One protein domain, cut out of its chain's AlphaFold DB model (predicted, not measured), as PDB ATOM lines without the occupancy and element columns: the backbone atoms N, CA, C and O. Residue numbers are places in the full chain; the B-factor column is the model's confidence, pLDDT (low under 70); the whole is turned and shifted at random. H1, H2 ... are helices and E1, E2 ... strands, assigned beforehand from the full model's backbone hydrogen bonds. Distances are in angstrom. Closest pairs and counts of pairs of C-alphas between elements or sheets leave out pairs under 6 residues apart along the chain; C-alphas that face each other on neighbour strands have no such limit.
ATOM      1  N   ALA A 275      -7.081   3.326  10.109       88.62
ATOM      2  CA  ALA A 275      -6.967   4.693   9.602       88.62
ATOM      3  C   ALA A 275      -8.121   5.608  10.068       88.62
ATOM      4  O   ALA A 275      -8.003   6.832  10.000       88.62
ATOM      5  N   VAL A 276      -9.222   5.046  10.591       90.06
ATOM      6  CA  VAL A 276     -10.438   5.804  10.928       90.06
ATOM      7  C   VAL A 276     -10.183   6.799  12.074       90.06
ATOM      8  O   VAL A 276      -9.849   6.387  13.194       90.06
ATOM      9  N   PRO A 277     -10.415   8.111  11.875       88.44
ATOM     10  CA  PRO A 277     -10.185   9.121  12.900       88.44
ATOM     11  C   PRO A 277     -11.411   9.284  13.821       88.44
ATOM     12  O   PRO A 277     -12.032  10.347  13.881       88.44
ATOM     13  N   ALA A 278     -11.752   8.245  14.593       87.81
ATOM     14  CA  ALA A 278     -12.948   8.213  15.453       87.81
ATOM     15  C   ALA A 278     -13.059   9.403  16.429       87.81
ATOM     16  O   ALA A 278     -14.154   9.914  16.677       87.81
ATOM     17  N   GLN A 279     -11.932   9.900  16.949       86.50
ATOM     18  CA  GLN A 279     -11.915  11.086  17.814       86.50
ATOM     19  C   GLN A 279     -12.254  12.379  17.059       86.50
ATOM     20  O   GLN A 279     -12.936  13.252  17.594       86.50
ATOM     21  N   LYS A 280     -11.839  12.505  15.792       88.12
ATOM     22  CA  LYS A 280     -12.215  13.640  14.933       88.12
ATOM     23  C   LYS A 280     -13.715  13.621  14.644       88.12
ATOM     24  O   LYS A 280     -14.343  14.678  14.657       88.12
ATOM     25  N   HIS A 281     -14.293  12.436  14.437       89.25
ATOM     26  CA  HIS A 281     -15.737  12.275  14.246       89.25
ATOM     27  C   HIS A 281     -16.521  12.719  15.482       89.25
ATOM     28  O   HIS A 281     -17.463  13.496  15.341       89.25
ATOM     29  N   LEU A 282     -16.085  12.312  16.681       88.25
ATOM     30  CA  LEU A 282     -16.691  12.776  17.929       88.25
ATOM     31  C   LEU A 282     -16.587  14.294  18.071       88.25
ATOM     32  O   LEU A 282     -17.605  14.940  18.271       88.25
ATOM     33  N   ARG A 283     -15.395  14.883  17.884       87.50
ATOM     34  CA  ARG A 283     -15.214  16.346  17.952       87.50
ATOM     35  C   ARG A 283     -16.154  17.082  16.996       87.50
ATOM     36  O   ARG A 283     -16.809  18.029  17.412       87.50
ATOM     37  N   LYS A 284     -16.262  16.619  15.746       87.12
ATOM     38  CA  LYS A 284     -17.172  17.190  14.739       87.12
ATOM     39  C   LYS A 284     -18.648  17.036  15.125       87.12
ATOM     40  O   LYS A 284     -19.441  17.936  14.871       87.12
ATOM     41  N   ALA A 285     -19.032  15.919  15.737       84.44
ATOM     42  CA  ALA A 285     -20.389  15.741  16.247       84.44
ATOM     43  C   ALA A 285     -20.665  16.686  17.436       84.44
ATOM     44  O   ALA A 285     -21.715  17.327  17.497       84.44
ATOM     45  N   SER A 286     -19.680  16.856  18.319       83.62
ATOM     46  CA  SER A 286     -19.746  17.715  19.502       83.62
ATOM     47  C   SER A 286     -19.739  19.218  19.201       83.62
ATOM     48  O   SER A 286     -20.304  19.970  19.985       83.62
ATOM     49  N   THR A 287     -19.158  19.690  18.088       83.94
ATOM     50  CA  THR A 287     -19.142  21.135  17.749       83.94
ATOM     51  C   THR A 287     -20.530  21.731  17.535       83.94
ATOM     52  O   THR A 287     -20.699  22.938  17.642       83.94
ATOM     53  N   SER A 288     -21.517  20.894  17.220       72.06
ATOM     54  CA  SER A 288     -22.902  21.318  16.992       72.06
ATOM     55  C   SER A 288     -23.808  21.115  18.213       72.06
ATOM     56  O   SER A 288     -25.023  21.265  18.105       72.06
ATOM     57  N   LEU A 289     -23.239  20.739  19.364       78.38
ATOM     58  CA  LEU A 289     -23.996  20.407  20.565       78.38
ATOM     59  C   LEU A 289     -24.466  21.674  21.293       78.38
ATOM     60  O   LEU A 289     -23.652  22.475  21.747       78.38
ATOM     61  N   MET A 290     -25.779  21.829  21.449       74.81
ATOM     62  CA  MET A 290     -26.361  22.914  22.241       74.81
ATOM     63  C   MET A 290     -26.387  22.549  23.737       74.81
ATOM     64  O   MET A 290     -26.579  21.370  24.063       74.81
ATOM     65  N   PRO A 291     -26.263  23.519  24.662       72.62
ATOM     66  CA  PRO A 291     -26.505  23.282  26.085       72.62
ATOM     67  C   PRO A 291     -27.886  22.645  26.303       72.62
ATOM     68  O   PRO A 291     -28.872  23.097  25.725       72.62
ATOM     69  N   GLY A 292     -27.952  21.575  27.093       72.19
ATOM     70  CA  GLY A 292     -29.189  20.821  27.329       72.19
ATOM     71  C   GLY A 292     -29.492  19.697  26.329       72.19
ATOM     72  O   GLY A 292     -30.499  18.997  26.468       72.19
ATOM     73  N   SER A 293     -28.629  19.474  25.332       76.31
ATOM     74  CA  SER A 293     -28.776  18.354  24.392       76.31
ATOM     75  C   SER A 293     -28.765  17.004  25.118       76.31
ATOM     76  O   SER A 293     -27.945  16.776  26.005       76.31
ATOM     77  N   ALA A 294     -29.666  16.100  24.721       80.44
ATOM     78  CA  ALA A 294     -29.850  14.766  25.307       80.44
ATOM     79  C   ALA A 294     -30.215  14.719  26.809       80.44
ATOM     80  O   ALA A 294     -30.333  13.629  27.363       80.44
ATOM     81  N   GLU A 295     -30.481  15.850  27.478       82.31
ATOM     82  CA  GLU A 295     -30.865  15.841  28.901       82.31
ATOM     83  C   GLU A 295     -32.137  15.036  29.173       82.31
ATOM     84  O   GLU A 295     -32.251  14.377  30.208       82.31
ATOM     85  N   TRP A 296     -33.083  15.059  28.233       84.25
ATOM     86  CA  TRP A 296     -34.299  14.255  28.309       84.25
ATOM     87  C   TRP A 296     -33.988  12.752  28.384       84.25
ATOM     88  O   TRP A 296     -34.661  12.028  29.113       84.25
ATOM     89  N   LEU A 297     -32.940  12.294  27.687       84.00
ATOM     90  CA  LEU A 297     -32.504  10.900  27.665       84.00
ATOM     91  C   LEU A 297     -31.817  10.531  28.980       84.00
ATOM     92  O   LEU A 297     -32.110   9.487  29.550       84.00
ATOM     93  N   PHE A 298     -30.967  11.412  29.514       86.81
ATOM     94  CA  PHE A 298     -30.267  11.174  30.785       86.81
ATOM     95  C   PHE A 298     -31.215  11.089  31.993       86.81
ATOM     96  O   PHE A 298     -30.890  10.456  33.001       86.81
ATOM     97  N   ARG A 299     -32.400  11.703  31.896       86.50
ATOM     98  CA  ARG A 299     -33.476  11.597  32.895       86.50
ATOM     99  C   ARG A 299     -34.419  10.413  32.649       86.50
ATOM    100  O   ARG A 299     -35.264  10.147  33.498       86.50
ATOM    101  N   HIS A 300     -34.303   9.719  31.515       85.94
ATOM    102  CA  HIS A 300     -35.194   8.613  31.176       85.94
ATOM    103  C   HIS A 300     -34.894   7.379  32.052       85.94
ATOM    104  O   HIS A 300     -33.732   6.963  32.119       85.94
ATOM    105  N   PRO A 301     -35.905   6.746  32.685       85.75
ATOM    106  CA  PRO A 301     -35.690   5.620  33.600       85.75
ATOM    107  C   PRO A 301     -34.920   4.452  32.975       85.75
ATOM    108  O   PRO A 301     -34.036   3.882  33.607       85.75
ATOM    109  N   GLU A 302     -35.198   4.124  31.711       84.00
ATOM    110  CA  GLU A 302     -34.519   3.021  31.014       84.00
ATOM    111  C   GLU A 302     -33.044   3.311  30.731       84.00
ATOM    112  O   GLU A 302     -32.211   2.412  30.841       84.00
ATOM    113  N   PHE A 303     -32.701   4.567  30.418       84.38
ATOM    114  CA  PHE A 303     -31.309   4.968  30.216       84.38
ATOM    115  C   PHE A 303     -30.527   4.875  31.528       84.38
ATOM    116  O   PHE A 303     -29.418   4.350  31.548       84.38
ATOM    117  N   GLN A 304     -31.115   5.331  32.637       86.25
ATOM    118  CA  GLN A 304     -30.499   5.232  33.964       86.25
ATOM    119  C   GLN A 304     -30.347   3.775  34.410       86.25
ATOM    120  O   GLN A 304     -29.295   3.395  34.922       86.25
ATOM    121  N   ALA A 305     -31.371   2.947  34.180       85.81
ATOM    122  CA  ALA A 305     -31.330   1.524  34.494       85.81
ATOM    123  C   ALA A 305     -30.258   0.785  33.679       85.81
ATOM    124  O   ALA A 305     -29.567  -0.066  34.228       85.81
ATOM    125  N   TRP A 306     -30.098   1.111  32.393       86.25
ATOM    126  CA  TRP A 306     -29.025   0.572  31.552       86.25
ATOM    127  C   TRP A 306     -27.642   1.076  31.987       86.25
ATOM    128  O   TRP A 306     -26.741   0.275  32.204       86.25
ATOM    129  N   SER A 307     -27.480   2.387  32.188       83.50
ATOM    130  CA  SER A 307     -26.188   2.996  32.531       83.50
ATOM    131  C   SER A 307     -25.653   2.564  33.902       83.50
ATOM    132  O   SER A 307     -24.441   2.589  34.098       83.50
ATOM    133  N   ASN A 308     -26.530   2.216  34.848       82.75
ATOM    134  CA  ASN A 308     -26.153   1.749  36.188       82.75
ATOM    135  C   ASN A 308     -26.085   0.214  36.290       82.75
ATOM    136  O   ASN A 308     -25.788  -0.318  37.361       82.75
ATOM    137  N   SER A 309     -26.386  -0.503  35.205       81.56
ATOM    138  CA  SER A 309     -26.353  -1.962  35.165       81.56
ATOM    139  C   SER A 309     -24.915  -2.479  35.163       81.56
ATOM    140  O   SER A 309     -24.045  -1.948  34.476       81.56
ATOM    141  N   SER A 310     -24.665  -3.556  35.904       74.81
ATOM    142  CA  SER A 310     -23.405  -4.308  35.856       74.81
ATOM    143  C   SER A 310     -23.403  -5.407  34.784       74.81
ATOM    144  O   SER A 310     -22.398  -6.099  34.617       74.81
ATOM    145  N   SER A 311     -24.518  -5.585  34.066       76.00
ATOM    146  CA  SER A 311     -24.683  -6.599  33.019       76.00
ATOM    147  C   SER A 311     -24.387  -6.032  31.627       76.00
ATOM    148  O   SER A 311     -24.612  -4.853  31.360       76.00
ATOM    149  N   SER A 312     -23.908  -6.877  30.708       74.00
ATOM    150  CA  SER A 312     -23.703  -6.504  29.301       74.00
ATOM    151  C   SER A 312     -25.043  -6.374  28.571       74.00
ATOM    152  O   SER A 312     -25.580  -7.345  28.036       74.00
ATOM    153  N   GLU A 313     -25.590  -5.162  28.562       81.81
ATOM    154  CA  GLU A 313     -26.889  -4.838  27.972       81.81
ATOM    155  C   GLU A 313     -26.736  -3.829  26.830       81.81
ATOM    156  O   GLU A 313     -25.876  -2.943  26.875       81.81
ATOM    157  N   VAL A 314     -27.592  -3.936  25.811       83.38
ATOM    158  CA  VAL A 314     -27.617  -2.990  24.691       83.38
ATOM    159  C   VAL A 314     -28.864  -2.123  24.795       83.38
ATOM    160  O   VAL A 314     -29.984  -2.633  24.881       83.38
ATOM    161  N   LEU A 315     -28.653  -0.807  24.772       83.94
ATOM    162  CA  LEU A 315     -29.713   0.188  24.680       83.94
ATOM    163  C   LEU A 315     -29.791   0.701  23.243       83.94
ATOM    164  O   LEU A 315     -28.856   1.331  22.747       83.94
ATOM    165  N   TRP A 316     -30.912   0.440  22.579       81.25
ATOM    166  CA  TRP A 316     -31.169   0.916  21.226       81.25
ATOM    167  C   TRP A 316     -32.035   2.166  21.282       81.25
ATOM    168  O   TRP A 316     -33.177   2.112  21.726       81.25
ATOM    169  N   LEU A 317     -31.498   3.287  20.803       80.12
ATOM    170  CA  LEU A 317     -32.255   4.515  20.586       80.12
ATOM    171  C   LEU A 317     -32.463   4.702  19.085       80.12
ATOM    172  O   LEU A 317     -31.491   4.856  18.343       80.12
ATOM    173  N   HIS A 318     -33.716   4.736  18.638       74.44
ATOM    174  CA  HIS A 318     -34.031   5.017  17.241       74.44
ATOM    175  C   HIS A 318     -35.140   6.059  17.104       74.44
ATOM    176  O   HIS A 318     -36.051   6.158  17.927       74.44
ATOM    177  N   GLY A 319     -35.036   6.870  16.050       67.19
ATOM    178  CA  GLY A 319     -36.052   7.855  15.696       67.19
ATOM    179  C   GLY A 319     -37.063   7.268  14.716       67.19
ATOM    180  O   GLY A 319     -36.680   6.707  13.690       67.19
ATOM    181  N   THR A 320     -38.352   7.434  14.996       55.94
ATOM    182  CA  THR A 320     -39.440   7.156  14.053       55.94
ATOM    183  C   THR A 320     -39.904   8.456  13.400       55.94
ATOM    184  O   THR A 320     -40.194   9.450  14.073       55.94
ATOM    185  N   ARG A 321     -39.987   8.467  12.061       50.78
ATOM    186  CA  ARG A 321     -40.643   9.563  11.337       50.78
ATOM    187  C   ARG A 321     -42.150   9.460  11.537       50.78
ATOM    188  O   ARG A 321     -42.771   8.534  11.025       50.78
ATOM    189  N   GLY A 322     -42.739  10.426  12.236       47.09
ATOM    190  CA  GLY A 322     -44.181  10.639  12.174       47.09
ATOM    191  C   GLY A 322     -44.556  11.238  10.818       47.09
ATOM    192  O   GLY A 322     -44.072  12.314  10.473       47.09
ATOM    193  N   PHE A 323     -45.407  10.559  10.047       43.59
ATOM    194  CA  PHE A 323     -46.068  11.152   8.883       43.59
ATOM    195  C   PHE A 323     -47.229  12.025   9.374       43.59
ATOM    196  O   PHE A 323     -48.330  11.527   9.565       43.59
ATOM    197  N   ASN A 324     -46.982  13.311   9.620       36.88
ATOM    198  CA  ASN A 324     -48.028  14.333   9.681       36.88
ATOM    199  C   ASN A 324     -47.478  15.608   9.037       36.88
ATOM    200  O   ASN A 324     -46.394  16.065   9.396       36.88
ATOM    201  N   TYR A 325     -48.202  16.124   8.048       42.97
ATOM    202  CA  TYR A 325     -47.677  16.994   6.994       42.97
ATOM    203  C   TYR A 325     -47.269  18.421   7.389       42.97
ATOM    204  O   TYR A 325     -46.808  19.126   6.505       42.97
ATOM    205  N   ASP A 326     -47.318  18.841   8.658       43.56
ATOM    206  CA  ASP A 326     -47.020  20.250   8.990       43.56
ATOM    207  C   ASP A 326     -46.016  20.504  10.122       43.56
ATOM    208  O   ASP A 326     -45.578  21.637  10.287       43.56
ATOM    209  N   ILE A 327     -45.566  19.496  10.882       39.25
ATOM    210  CA  ILE A 327     -44.483  19.665  11.875       39.25
ATOM    211  C   ILE A 327     -43.777  18.312  12.056       39.25
ATOM    212  O   ILE A 327     -44.448  17.350  12.444       39.25
ATOM    213  N   PRO A 328     -42.449  18.187  11.850       42.25
ATOM    214  CA  PRO A 328     -41.731  16.958  12.172       42.25
ATOM    215  C   PRO A 328     -41.781  16.706  13.689       42.25
ATOM    216  O   PRO A 328     -40.966  17.215  14.455       42.25
ATOM    217  N   LYS A 329     -42.754  15.918  14.157       44.03
ATOM    218  CA  LYS A 329     -42.708  15.330  15.500       44.03
ATOM    219  C   LYS A 329     -41.777  14.125  15.446       44.03
ATOM    220  O   LYS A 329     -42.144  13.066  14.934       44.03
ATOM    221  N   PHE A 330     -40.565  14.296  15.963       53.91
ATOM    222  CA  PHE A 330     -39.640  13.189  16.184       53.91
ATOM    223  C   PHE A 330     -40.124  12.391  17.395       53.91
ATOM    224  O   PHE A 330     -40.199  12.918  18.503       53.91
ATOM    225  N   SER A 331     -40.503  11.137  17.168       53.81
ATOM    226  CA  SER A 331     -40.774  10.182  18.244       53.81
ATOM    227  C   SER A 331     -39.544   9.300  18.412       53.81
ATOM    228  O   SER A 331     -38.939   8.884  17.424       53.81
ATOM    229  N   TYR A 332     -39.152   9.068  19.661       62.69
ATOM    230  CA  TYR A 332     -38.042   8.192  20.010       62.69
ATOM    231  C   TYR A 332     -38.604   6.940  20.657       62.69
ATOM    232  O   TYR A 332     -39.495   7.025  21.502       62.69
ATOM    233  N   GLN A 333     -38.072   5.795  20.257       63.72
ATOM    234  CA  GLN A 333     -38.292   4.531  20.941       63.72
ATOM    235  C   GLN A 333     -36.950   4.082  21.519       63.72
ATOM    236  O   GLN A 333     -35.904   4.210  20.869       63.72
ATOM    237  N   ILE A 334     -36.996   3.654  22.779       67.56
ATOM    238  CA  ILE A 334     -35.860   3.122  23.518       67.56
ATOM    239  C   ILE A 334     -36.178   1.652  23.764       67.56
ATOM    240  O   ILE A 334     -37.162   1.333  24.419       67.56
ATOM    241  N   ASP A 335     -35.353   0.775  23.206       71.25
ATOM    242  CA  ASP A 335     -35.488  -0.667  23.378       71.25
ATOM    243  C   ASP A 335     -34.271  -1.194  24.142       71.25
ATOM    244  O   ASP A 335     -33.122  -1.035  23.713       71.25
ATOM    245  N   LYS A 336     -34.520  -1.869  25.266       66.44
ATOM    246  CA  LYS A 336     -33.492  -2.572  26.040       66.44
ATOM    247  C   LYS A 336     -33.490  -4.056  25.667       66.44
ATOM    248  O   LYS A 336     -34.526  -4.710  25.768       66.44
ATOM    249  N   LYS A 337     -32.340  -4.595  25.248       70.88
ATOM    250  CA  LYS A 337     -32.195  -6.016  24.868       70.88
ATOM    251  C   LYS A 337     -30.927  -6.653  25.452       70.88
ATOM    252  O   LYS A 337     -29.923  -5.951  25.630       70.88
ATOM    253  N   PRO A 338     -30.937  -7.971  25.736       66.88
ATOM    254  CA  PRO A 338     -29.714  -8.701  26.057       66.88
ATOM    255  C   PRO A 338     -28.763  -8.680  24.852       66.88
ATOM    256  O   PRO A 338     -29.199  -8.779  23.707       66.88
ATOM    257  N   ALA A 339     -27.453  -8.573  25.098       60.94
ATOM    258  CA  ALA A 339     -26.453  -8.408  24.036       60.94
ATOM    259  C   ALA A 339     -26.401  -9.555  23.001       60.94
ATOM    260  O   ALA A 339     -25.851  -9.366  21.919       60.94
ATOM    261  N   ALA A 340     -26.975 -10.723  23.312       51.72
ATOM    262  CA  ALA A 340     -27.008 -11.897  22.436       51.72
ATOM    263  C   ALA A 340     -28.141 -11.884  21.385       51.72
ATOM    264  O   ALA A 340     -28.089 -12.660  20.432       51.72
ATOM    265  N   GLU A 341     -29.152 -11.018  21.515       50.16
ATOM    266  CA  GLU A 341     -30.280 -10.957  20.576       50.16
ATOM    267  C   GLU A 341     -30.102  -9.812  19.568       50.16
ATOM    268  O   GLU A 341     -30.363  -8.641  19.856       50.16
ATOM    269  N   SER A 342     -29.661 -10.155  18.352       43.44
ATOM    270  CA  SER A 342     -29.579  -9.206  17.234       43.44
ATOM    271  C   SER A 342     -30.977  -8.697  16.843       43.44
ATOM    272  O   SER A 342     -31.886  -9.507  16.619       43.44
ATOM    273  N   PRO A 343     -31.205  -7.376  16.713       46.62
ATOM    274  CA  PRO A 343     -32.455  -6.870  16.166       46.62
ATOM    275  C   PRO A 343     -32.575  -7.276  14.692       46.62
ATOM    276  O   PRO A 343     -31.733  -6.911  13.872       46.62
ATOM    277  N   ARG A 344     -33.648  -7.992  14.326       39.50
ATOM    278  CA  ARG A 344     -34.003  -8.217  12.915       39.50
ATOM    279  C   ARG A 344     -34.118  -6.864  12.208       39.50
ATOM    280  O   ARG A 344     -34.983  -6.054  12.539       39.50
ATOM    281  N   THR A 353     -33.296  13.295   4.608       41.78
ATOM    282  CA  THR A 353     -33.518  14.610   5.222       41.78
ATOM    283  C   THR A 353     -32.441  14.837   6.275       41.78
ATOM    284  O   THR A 353     -32.227  13.973   7.131       41.78
ATOM    285  N   ASN A 354     -31.812  16.002   6.252       50.34
ATOM    286  CA  ASN A 354     -30.635  16.302   7.060       50.34
ATOM    287  C   ASN A 354     -30.932  16.447   8.572       50.34
ATOM    288  O   ASN A 354     -30.032  16.240   9.382       50.34
ATOM    289  N   ASP A 355     -32.182  16.698   8.982       51.38
ATOM    290  CA  ASP A 355     -32.500  17.064  10.376       51.38
ATOM    291  C   ASP A 355     -32.520  15.888  11.370       51.38
ATOM    292  O   ASP A 355     -31.932  15.983  12.447       51.38
ATOM    293  N   VAL A 356     -33.117  14.741  11.007       56.34
ATOM    294  CA  VAL A 356     -33.175  13.548  11.889       56.34
ATOM    295  C   VAL A 356     -31.777  12.990  12.150       56.34
ATOM    296  O   VAL A 356     -31.430  12.642  13.279       56.34
ATOM    297  N   SER A 357     -30.958  12.917  11.097       63.16
ATOM    298  CA  SER A 357     -29.595  12.396  11.196       63.16
ATOM    299  C   SER A 357     -28.712  13.306  12.047       63.16
ATOM    300  O   SER A 357     -27.882  12.806  12.801       63.16
ATOM    301  N   THR A 358     -28.892  14.625  11.953       67.31
ATOM    302  CA  THR A 358     -28.081  15.593  12.702       67.31
ATOM    303  C   THR A 358     -28.375  15.525  14.201       67.31
ATOM    304  O   THR A 358     -27.441  15.432  14.998       67.31
ATOM    305  N   TYR A 359     -29.651  15.465  14.594       71.69
ATOM    306  CA  TYR A 359     -30.034  15.384  16.008       71.69
ATOM    307  C   TYR A 359     -29.629  14.051  16.664       71.69
ATOM    308  O   TYR A 359     -29.176  14.032  17.811       71.69
ATOM    309  N   LEU A 360     -29.730  12.928  15.938       73.75
ATOM    310  CA  LEU A 360     -29.247  11.629  16.426       73.75
ATOM    311  C   LEU A 360     -27.727  11.633  16.632       73.75
ATOM    312  O   LEU A 360     -27.263  11.202  17.682       73.75
ATOM    313  N   ILE A 361     -26.955  12.192  15.691       77.81
ATOM    314  CA  ILE A 361     -25.494  12.326  15.821       77.81
ATOM    315  C   ILE A 361     -25.120  13.179  17.045       77.81
ATOM    316  O   ILE A 361     -24.223  12.803  17.802       77.81
ATOM    317  N   GLN A 362     -25.819  14.295  17.267       77.25
ATOM    318  CA  GLN A 362     -25.628  15.158  18.441       77.25
ATOM    319  C   GLN A 362     -25.957  14.431  19.747       77.25
ATOM    320  O   GLN A 362     -25.183  14.487  20.700       77.25
ATOM    321  N   THR A 363     -27.073  13.700  19.776       81.69
ATOM    322  CA  THR A 363     -27.498  12.914  20.942       81.69
ATOM    323  C   THR A 363     -26.475  11.825  21.262       81.69
ATOM    324  O   THR A 363     -26.052  11.699  22.408       81.69
ATOM    325  N   SER A 364     -25.987  11.092  20.255       84.88
ATOM    326  CA  SER A 364     -24.919  10.100  20.430       84.88
ATOM    327  C   SER A 364     -23.625  10.732  20.953       84.88
ATOM    328  O   SER A 364     -23.002  10.180  21.858       84.88
ATOM    329  N   ALA A 365     -23.230  11.905  20.448       86.88
ATOM    330  CA  ALA A 365     -22.054  12.616  20.950       86.88
ATOM    331  C   ALA A 365     -22.214  13.058  22.415       86.88
ATOM    332  O   ALA A 365     -21.278  12.900  23.201       86.88
ATOM    333  N   ALA A 366     -23.399  13.546  22.796       87.81
ATOM    334  CA  ALA A 366     -23.726  13.897  24.177       87.81
ATOM    335  C   ALA A 366     -23.645  12.680  25.107       87.81
ATOM    336  O   ALA A 366     -23.077  12.773  26.192       87.81
ATOM    337  N   VAL A 367     -24.169  11.528  24.671       88.06
ATOM    338  CA  VAL A 367     -24.113  10.267  25.427       88.06
ATOM    339  C   VAL A 367     -22.667   9.830  25.650       88.06
ATOM    340  O   VAL A 367     -22.311   9.483  26.777       88.06
ATOM    341  N   VAL A 368     -21.816   9.890  24.620       88.44
ATOM    342  CA  VAL A 368     -20.389   9.549  24.746       88.44
ATOM    343  C   VAL A 368     -19.690  10.493  25.730       88.44
ATOM    344  O   VAL A 368     -19.019  10.025  26.647       88.44
ATOM    345  N   GLN A 369     -19.891  11.811  25.606       87.19
ATOM    346  CA  GLN A 369     -19.299  12.793  26.524       87.19
ATOM    347  C   GLN A 369     -19.775  12.609  27.970       87.19
ATOM    348  O   GLN A 369     -18.950  12.587  28.884       87.19
ATOM    349  N   HIS A 370     -21.083  12.436  28.180       87.38
ATOM    350  CA  HIS A 370     -21.658  12.184  29.500       87.38
ATOM    351  C   HIS A 370     -21.074  10.911  30.117       87.38
ATOM    352  O   HIS A 370     -20.630  10.929  31.263       87.38
ATOM    353  N   SER A 371     -21.001   9.825  29.347       86.00
ATOM    354  CA  SER A 371     -20.444   8.555  29.817       86.00
ATOM    355  C   SER A 371     -18.970   8.709  30.206       86.00
ATOM    356  O   SER A 371     -18.578   8.259  31.281       86.00
ATOM    357  N   CYS A 372     -18.162   9.407  29.398       84.00
ATOM    358  CA  CYS A 372     -16.756   9.680  29.711       84.00
ATOM    359  C   CYS A 372     -16.590  10.499  31.000       84.00
ATOM    360  O   CYS A 372     -15.729  10.179  31.820       84.00
ATOM    361  N   LEU A 373     -17.438  11.511  31.214       84.81
ATOM    362  CA  LEU A 373     -17.446  12.328  32.435       84.81
ATOM    363  C   LEU A 373     -17.870  11.544  33.683       84.81
ATOM    364  O   LEU A 373     -17.423  11.856  34.787       84.81
ATOM    365  N   GLN A 374     -18.747  10.550  33.547       82.44
ATOM    366  CA  GLN A 374     -19.094   9.668  34.665       82.44
ATOM    367  C   GLN A 374     -17.969   8.664  34.935       82.44
ATOM    368  O   GLN A 374     -17.579   8.471  36.085       82.44
ATOM    369  N   ALA A 375     -17.377   8.094  33.884       80.00
ATOM    370  CA  ALA A 375     -16.252   7.173  33.994       80.00
ATOM    371  C   ALA A 375     -15.024   7.818  34.655       80.00
ATOM    372  O   ALA A 375     -14.343   7.152  35.436       80.00
ATOM    373  N   SER A 376     -14.758   9.111  34.426       79.06
ATOM    374  CA  SER A 376     -13.635   9.819  35.061       79.06
ATOM    375  C   SER A 376     -13.784   9.995  36.577       79.06
ATOM    376  O   SER A 376     -12.792  10.235  37.259       79.06
ATOM    377  N   LYS A 377     -15.004   9.879  37.119       80.50
ATOM    378  CA  LYS A 377     -15.269   9.979  38.566       80.50
ATOM    379  C   LYS A 377     -15.019   8.664  39.313       80.50
ATOM    380  O   LYS A 377     -15.005   8.664  40.539       80.50
ATOM    381  N   VAL A 378     -14.831   7.551  38.598       79.25
ATOM    382  CA  VAL A 378     -14.693   6.208  39.175       79.25
ATOM    383  C   VAL A 378     -13.252   5.718  39.029       79.25
ATOM    384  O   VAL A 378     -12.667   5.753  37.950       79.25
ATOM    385  N   GLN A 379     -12.672   5.213  40.121       61.62
ATOM    386  CA  GLN A 379     -11.252   4.845  40.200       61.62
ATOM    387  C   GLN A 379     -10.871   3.629  39.322       61.62
ATOM    388  O   GLN A 379      -9.693   3.450  39.024       61.62
ATOM    389  N   HIS A 380     -11.846   2.838  38.856       64.44
ATOM    390  CA  HIS A 380     -11.660   1.651  38.005       64.44
ATOM    391  C   HIS A 380     -12.737   1.541  36.905       64.44
ATOM    392  O   HIS A 380     -13.378   0.505  36.755       64.44
ATOM    393  N   SER A 381     -12.975   2.615  36.150       71.19
ATOM    394  CA  SER A 381     -13.899   2.577  35.011       71.19
ATOM    395  C   SER A 381     -13.295   1.877  33.786       71.19
ATOM    396  O   SER A 381     -12.095   1.959  33.516       71.19
ATOM    397  N   LEU A 382     -14.144   1.170  33.037       71.50
ATOM    398  CA  LEU A 382     -13.782   0.605  31.738       71.50
ATOM    399  C   LEU A 382     -13.629   1.722  30.690       71.50
ATOM    400  O   LEU A 382     -14.324   2.738  30.772       71.50
ATOM    401  N   PRO A 383     -12.741   1.547  29.693       79.69
ATOM    402  CA  PRO A 383     -12.597   2.511  28.612       79.69
ATOM    403  C   PRO A 383     -13.889   2.589  27.794       79.69
ATOM    404  O   PRO A 383     -14.415   1.569  27.345       79.69
ATOM    405  N   ILE A 384     -14.377   3.808  27.577       86.12
ATOM    406  CA  ILE A 384     -15.513   4.065  26.695       86.12
ATOM    407  C   ILE A 384     -14.987   4.216  25.278       86.12
ATOM    408  O   ILE A 384     -14.078   5.006  25.020       86.12
ATOM    409  N   VAL A 385     -15.577   3.451  24.367       90.06
ATOM    410  CA  VAL A 385     -15.260   3.480  22.943       90.06
ATOM    411  C   VAL A 385     -16.502   3.817  22.145       90.06
ATOM    412  O   VAL A 385     -17.620   3.468  22.527       90.06
ATOM    413  N   HIS A 386     -16.311   4.505  21.027       90.88
ATOM    414  CA  HIS A 386     -17.413   4.963  20.191       90.88
ATOM    415  C   HIS A 386     -17.080   4.826  18.712       90.88
ATOM    416  O   HIS A 386     -15.921   4.870  18.298       90.88
ATOM    417  N   PHE A 387     -18.119   4.722  17.892       91.94
ATOM    418  CA  PHE A 387     -17.988   4.781  16.446       91.94
ATOM    419  C   PHE A 387     -19.232   5.425  15.840       91.94
ATOM    420  O   PHE A 387     -20.353   5.125  16.241       91.94
ATOM    421  N   PHE A 388     -19.036   6.308  14.864       88.38
ATOM    422  CA  PHE A 388     -20.131   6.927  14.119       88.38
ATOM    423  C   PHE A 388     -20.189   6.301  12.729       88.38
ATOM    424  O   PHE A 388     -19.396   6.671  11.858       88.38
ATOM    425  N   CYS A 389     -21.123   5.381  12.502       86.62
ATOM    426  CA  CYS A 389     -21.316   4.762  11.191       86.62
ATOM    427  C   CYS A 389     -21.843   5.779  10.169       86.62
ATOM    428  O   CYS A 389     -22.584   6.702  10.515       86.62
ATOM    429  N   SER A 390     -21.448   5.630   8.908       83.31
ATOM    430  CA  SER A 390     -21.940   6.454   7.801       83.31
ATOM    431  C   SER A 390     -21.791   5.704   6.487       83.31
ATOM    432  O   SER A 390     -20.769   5.071   6.251       83.31
ATOM    433  N   ARG A 391     -22.791   5.813   5.610       79.00
ATOM    434  CA  ARG A 391     -22.725   5.313   4.228       79.00
ATOM    435  C   ARG A 391     -22.332   6.451   3.283       79.00
ATOM    436  O   ARG A 391     -23.066   6.772   2.354       79.00
ATOM    437  N   ASN A 392     -21.221   7.117   3.589       80.88
ATOM    438  CA  ASN A 392     -20.680   8.198   2.772       80.88
ATOM    439  C   ASN A 392     -19.625   7.621   1.817       80.88
ATOM    440  O   ASN A 392     -18.622   7.113   2.309       80.88
ATOM    441  N   PRO A 393     -19.789   7.726   0.485       81.94
ATOM    442  CA  PRO A 393     -18.791   7.242  -0.472       81.94
ATOM    443  C   PRO A 393     -17.393   7.856  -0.301       81.94
ATOM    444  O   PRO A 393     -16.418   7.249  -0.722       81.94
ATOM    445  N   ALA A 394     -17.286   9.039   0.318       83.81
ATOM    446  CA  ALA A 394     -16.001   9.673   0.620       83.81
ATOM    447  C   ALA A 394     -15.279   9.082   1.851       83.81
ATOM    448  O   ALA A 394     -14.111   9.389   2.060       83.81
ATOM    449  N   GLU A 395     -15.968   8.278   2.667       84.69
ATOM    450  CA  GLU A 395     -15.442   7.608   3.871       84.69
ATOM    451  C   GLU A 395     -15.987   6.157   3.920       84.69
ATOM    452  O   GLU A 395     -16.793   5.826   4.802       84.69
ATOM    453  N   PRO A 396     -15.647   5.296   2.936       87.06
ATOM    454  CA  PRO A 396     -16.218   3.949   2.798       87.06
ATOM    455  C   PRO A 396     -15.964   3.053   4.020       87.06
ATOM    456  O   PRO A 396     -16.814   2.237   4.379       87.06
ATOM    457  N   GLU A 397     -14.851   3.262   4.719       87.25
ATOM    458  CA  GLU A 397     -14.478   2.568   5.954       87.25
ATOM    459  C   GLU A 397     -15.498   2.743   7.094       87.25
ATOM    460  O   GLU A 397     -15.557   1.929   8.013       87.25
ATOM    461  N   ARG A 398     -16.364   3.765   7.042       86.94
ATOM    462  CA  ARG A 398     -17.422   3.981   8.049       86.94
ATOM    463  C   ARG A 398     -18.659   3.103   7.860       86.94
ATOM    464  O   ARG A 398     -19.561   3.156   8.706       86.94
ATOM    465  N   GLY A 399     -18.714   2.339   6.771       84.56
ATOM    466  CA  GLY A 399     -19.735   1.327   6.503       84.56
ATOM    467  C   GLY A 399     -19.218  -0.113   6.573       84.56
ATOM    468  O   GLY A 399     -20.037  -1.028   6.509       84.56
ATOM    469  N   ASP A 400     -17.903  -0.319   6.710       86.88
ATOM    470  CA  ASP A 400     -17.277  -1.643   6.743       86.88
ATOM    471  C   ASP A 400     -17.165  -2.183   8.178       86.88
ATOM    472  O   ASP A 400     -16.614  -1.535   9.070       86.88
ATOM    473  N   ALA A 401     -17.688  -3.389   8.414       87.38
ATOM    474  CA  ALA A 401     -17.720  -3.987   9.749       87.38
ATOM    475  C   ALA A 401     -16.313  -4.286  10.304       87.38
ATOM    476  O   ALA A 401     -16.090  -4.154  11.509       87.38
ATOM    477  N   GLY A 402     -15.363  -4.658   9.440       87.75
ATOM    478  CA  GLY A 402     -13.976  -4.902   9.829       87.75
ATOM    479  C   GLY A 402     -13.288  -3.619  10.290       87.75
ATOM    480  O   GLY A 402     -12.674  -3.600  11.359       87.75
ATOM    481  N   GLU A 403     -13.454  -2.529   9.544       88.94
ATOM    482  CA  GLU A 403     -12.911  -1.208   9.885       88.94
ATOM    483  C   GLU A 403     -13.549  -0.597  11.134       88.94
ATOM    484  O   GLU A 403     -12.847   0.004  11.954       88.94
ATOM    485  N   ILE A 404     -14.854  -0.807  11.344       91.12
ATOM    486  CA  ILE A 404     -15.532  -0.426  12.590       91.12
ATOM    487  C   ILE A 404     -14.854  -1.108  13.782       91.12
ATOM    488  O   ILE A 404     -14.446  -0.437  14.733       91.12
ATOM    489  N   LEU A 405     -14.690  -2.434  13.729       90.94
ATOM    490  CA  LEU A 405     -14.081  -3.189  14.825       90.94
ATOM    491  C   LEU A 405     -12.617  -2.799  15.039       90.94
ATOM    492  O   LEU A 405     -12.205  -2.589  16.180       90.94
ATOM    493  N   ARG A 406     -11.842  -2.626  13.966       91.19
ATOM    494  CA  ARG A 406     -10.465  -2.115  14.026       91.19
ATOM    495  C   ARG A 406     -10.391  -0.744  14.698       91.19
ATOM    496  O   ARG A 406      -9.535  -0.521  15.551       91.19
ATOM    497  N   SER A 407     -11.314   0.163  14.387       91.88
ATOM    498  CA  SER A 407     -11.378   1.487  15.013       91.88
ATOM    499  C   SER A 407     -11.722   1.429  16.507       91.88
ATOM    500  O   SER A 407     -11.186   2.211  17.299       91.88
ATOM    501  N   LEU A 408     -12.568   0.481  16.923       91.25
ATOM    502  CA  LEU A 408     -12.843   0.221  18.340       91.25
ATOM    503  C   LEU A 408     -11.617  -0.386  19.041       91.25
ATOM    504  O   LEU A 408     -11.232   0.085  20.110       91.25
ATOM    505  N   ILE A 409     -10.944  -1.358  18.415       90.19
ATOM    506  CA  ILE A 409      -9.698  -1.956  18.926       90.19
ATOM    507  C   ILE A 409      -8.617  -0.883  19.087       90.19
ATOM    508  O   ILE A 409      -7.953  -0.842  20.123       90.19
ATOM    509  N   LYS A 410      -8.476   0.036  18.125       90.06
ATOM    510  CA  LYS A 410      -7.551   1.176  18.210       90.06
ATOM    511  C   LYS A 410      -7.791   2.016  19.466       90.06
ATOM    512  O   LYS A 410      -6.835   2.391  20.135       90.06
ATOM    513  N   GLN A 411      -9.053   2.272  19.818       90.12
ATOM    514  CA  GLN A 411      -9.403   3.014  21.034       90.12
ATOM    515  C   GLN A 411      -9.135   2.200  22.312       90.12
ATOM    516  O   GLN A 411      -8.610   2.747  23.277       90.12
ATOM    517  N   LEU A 412      -9.416   0.892  22.308       87.94
ATOM    518  CA  LEU A 412      -9.131  -0.008  23.439       87.94
ATOM    519  C   LEU A 412      -7.632  -0.241  23.674       87.94
ATOM    520  O   LEU A 412      -7.215  -0.567  24.790       87.94
ATOM    521  N   SER A 413      -6.828  -0.077  22.623       86.81
ATOM    522  CA  SER A 413      -5.373  -0.246  22.654       86.81
ATOM    523  C   SER A 413      -4.666   0.846  23.460       86.81
ATOM    524  O   SER A 413      -3.521   0.652  23.868       86.81
ATOM    525  N   LEU A 414      -5.347   1.965  23.724       82.75
ATOM    526  CA  LEU A 414      -4.860   3.069  24.543       82.75
ATOM    527  C   LEU A 414      -5.252   2.863  26.016       82.75
ATOM    528  O   LEU A 414      -6.393   2.528  26.342       82.75
ATOM    529  N   SER A 415      -4.304   3.063  26.932       70.38
ATOM    530  CA  SER A 415      -4.578   3.076  28.373       70.38
ATOM    531  C   SER A 415      -5.207   4.406  28.804       70.38
ATOM    532  O   SER A 415      -4.699   5.474  28.468       70.38
ATOM    533  N   ALA A 416      -6.265   4.342  29.619       59.03
ATOM    534  CA  ALA A 416      -7.076   5.491  30.035       59.03
ATOM    535  C   ALA A 416      -6.340   6.559  30.874       59.03
ATOM    536  O   ALA A 416      -6.906   7.621  31.113       59.03
ATOM    537  N   ARG A 417      -5.115   6.293  31.357       54.25
ATOM    538  CA  ARG A 417      -4.402   7.199  32.280       54.25
ATOM    539  C   ARG A 417      -3.117   7.833  31.754       54.25
ATOM    540  O   ARG A 417      -2.776   8.892  32.253       54.25
ATOM    541  N   ASN A 418      -2.423   7.228  30.790       52.00
ATOM    542  CA  ASN A 418      -1.043   7.628  30.468       52.00
ATOM    543  C   ASN A 418      -0.705   7.636  28.970       52.00
ATOM    544  O   ASN A 418       0.473   7.674  28.634       52.00
ATOM    545  N   ASP A 419      -1.686   7.518  28.065       61.97
ATOM    546  CA  ASP A 419      -1.402   7.401  26.621       61.97
ATOM    547  C   ASP A 419      -0.447   6.219  26.283       61.97
ATOM    548  O   ASP A 419       0.120   6.104  25.199       61.97
ATOM    549  N   LEU A 420      -0.276   5.278  27.213       71.81
ATOM    550  CA  LEU A 420       0.537   4.087  27.008       71.81
ATOM    551  C   LEU A 420      -0.274   3.079  26.196       71.81
ATOM    552  O   LEU A 420      -1.398   2.727  26.570       71.81
ATOM    553  N   MET A 421       0.306   2.613  25.093       80.50
ATOM    554  CA  MET A 421      -0.253   1.505  24.328       80.50
ATOM    555  C   MET A 421      -0.114   0.197  25.111       80.50
ATOM    556  O   MET A 421       0.895  -0.049  25.772       80.50
TER     557      MET A 421
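Overview. This is residues 275 to 344 and 353 to 421 of the 454 residues of the protein "NACHT_N domain-containing protein" of Aspergillus tubingensis (strain CBS 134.48) (UniProt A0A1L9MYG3). What is the main shape? The long helix H4 runs nearest the middle, with the two-stranded hairpin E1 and E2 packed near its residues 355 to 364; H5 lies farther off, apart from both H4 and the hairpin, and the unnamed stretch 382 to 388 passes between H4 and H5. The shorter H1 crosses H4, while the small H3 packs on the hairpin and H2 is near both H3 and H4. What is it made of, and how large is it? The printed part has 139 residues with five named helices and two named strands, in the order H1 H2 H3 E1 E2 H4 H5; the sheet E1 - E2 is antiparallel and the class is mixed, helices and strands. It is compact, with a radius of gyration of the C-alphas of 16.3 A and spans of 54 by 38 by 35 A.

Arrangement. How do the strands pair? E1, residues 313 to 321, and E2, residues 330 to 338, form an antiparallel hairpin at 157 degrees. N 316 and O 335 are 2.9 A apart and N 333 and O 318 are 3.1 A apart, both within hydrogen-bond range. What comes close to the sheet? The closest C-alphas of H3, residues 301 to 307, and E1 are those of Trp 306 and Glu 313, 6.8 A apart. For H4, residues 354 to 375, and E1 they are those of Gly 319 and Val 356, 7.4 A apart. How do the helices meet? H1, residues 278 to 286, touches H4 with H4's residues 361 to 366 alone, closest at the C-alphas of Ala 285 and Gln 362, 5.7 A; they run opposite ways at a steep tilt of 69 degrees, only just short of about perpendicular. H5, residues 401 to 412, is close to H1 but not clearly touching, with the C-alphas of Ala 278 and Ser 407 6.9 A apart, and is apart from H4. H2, residues 295 to 298, is close to H3 but not clearly touching, with the C-alphas of Leu 297 and Phe 303 6.6 A apart. Are the helix backbones complete? Every O i to N i+4 pair is within hydrogen-bond range in H1, H3, H4 and H5; H2 is too short for such a pair.

Along the chain. Where do the first and last elements lie? H1 begins at C-alpha 278, (-12.948, 8.213, 15.453), and H5 ends at C-alpha 412, (-9.131, -0.008, 23.439). How long are the longer elements? H4 spans 31.9 A, E1 25.9 A, E2 26.0 A and H5 16.6 A.

Size, cuts and confidence. How far does it reach? The two C-alphas farthest apart are those of Tyr 325 and Leu 420, 53.8 A. Where is the chain cut or long-linked? Residues 345 to 352 are not printed, with 24.1 A between C-alphas 344 and 353; the link H4 to H5 is long, with 25 residues. Where is confidence low? Mean pLDDT of the printed part is 75.6; it is under 70 in 36 residues, among them 319 to 334 and 338 to 344.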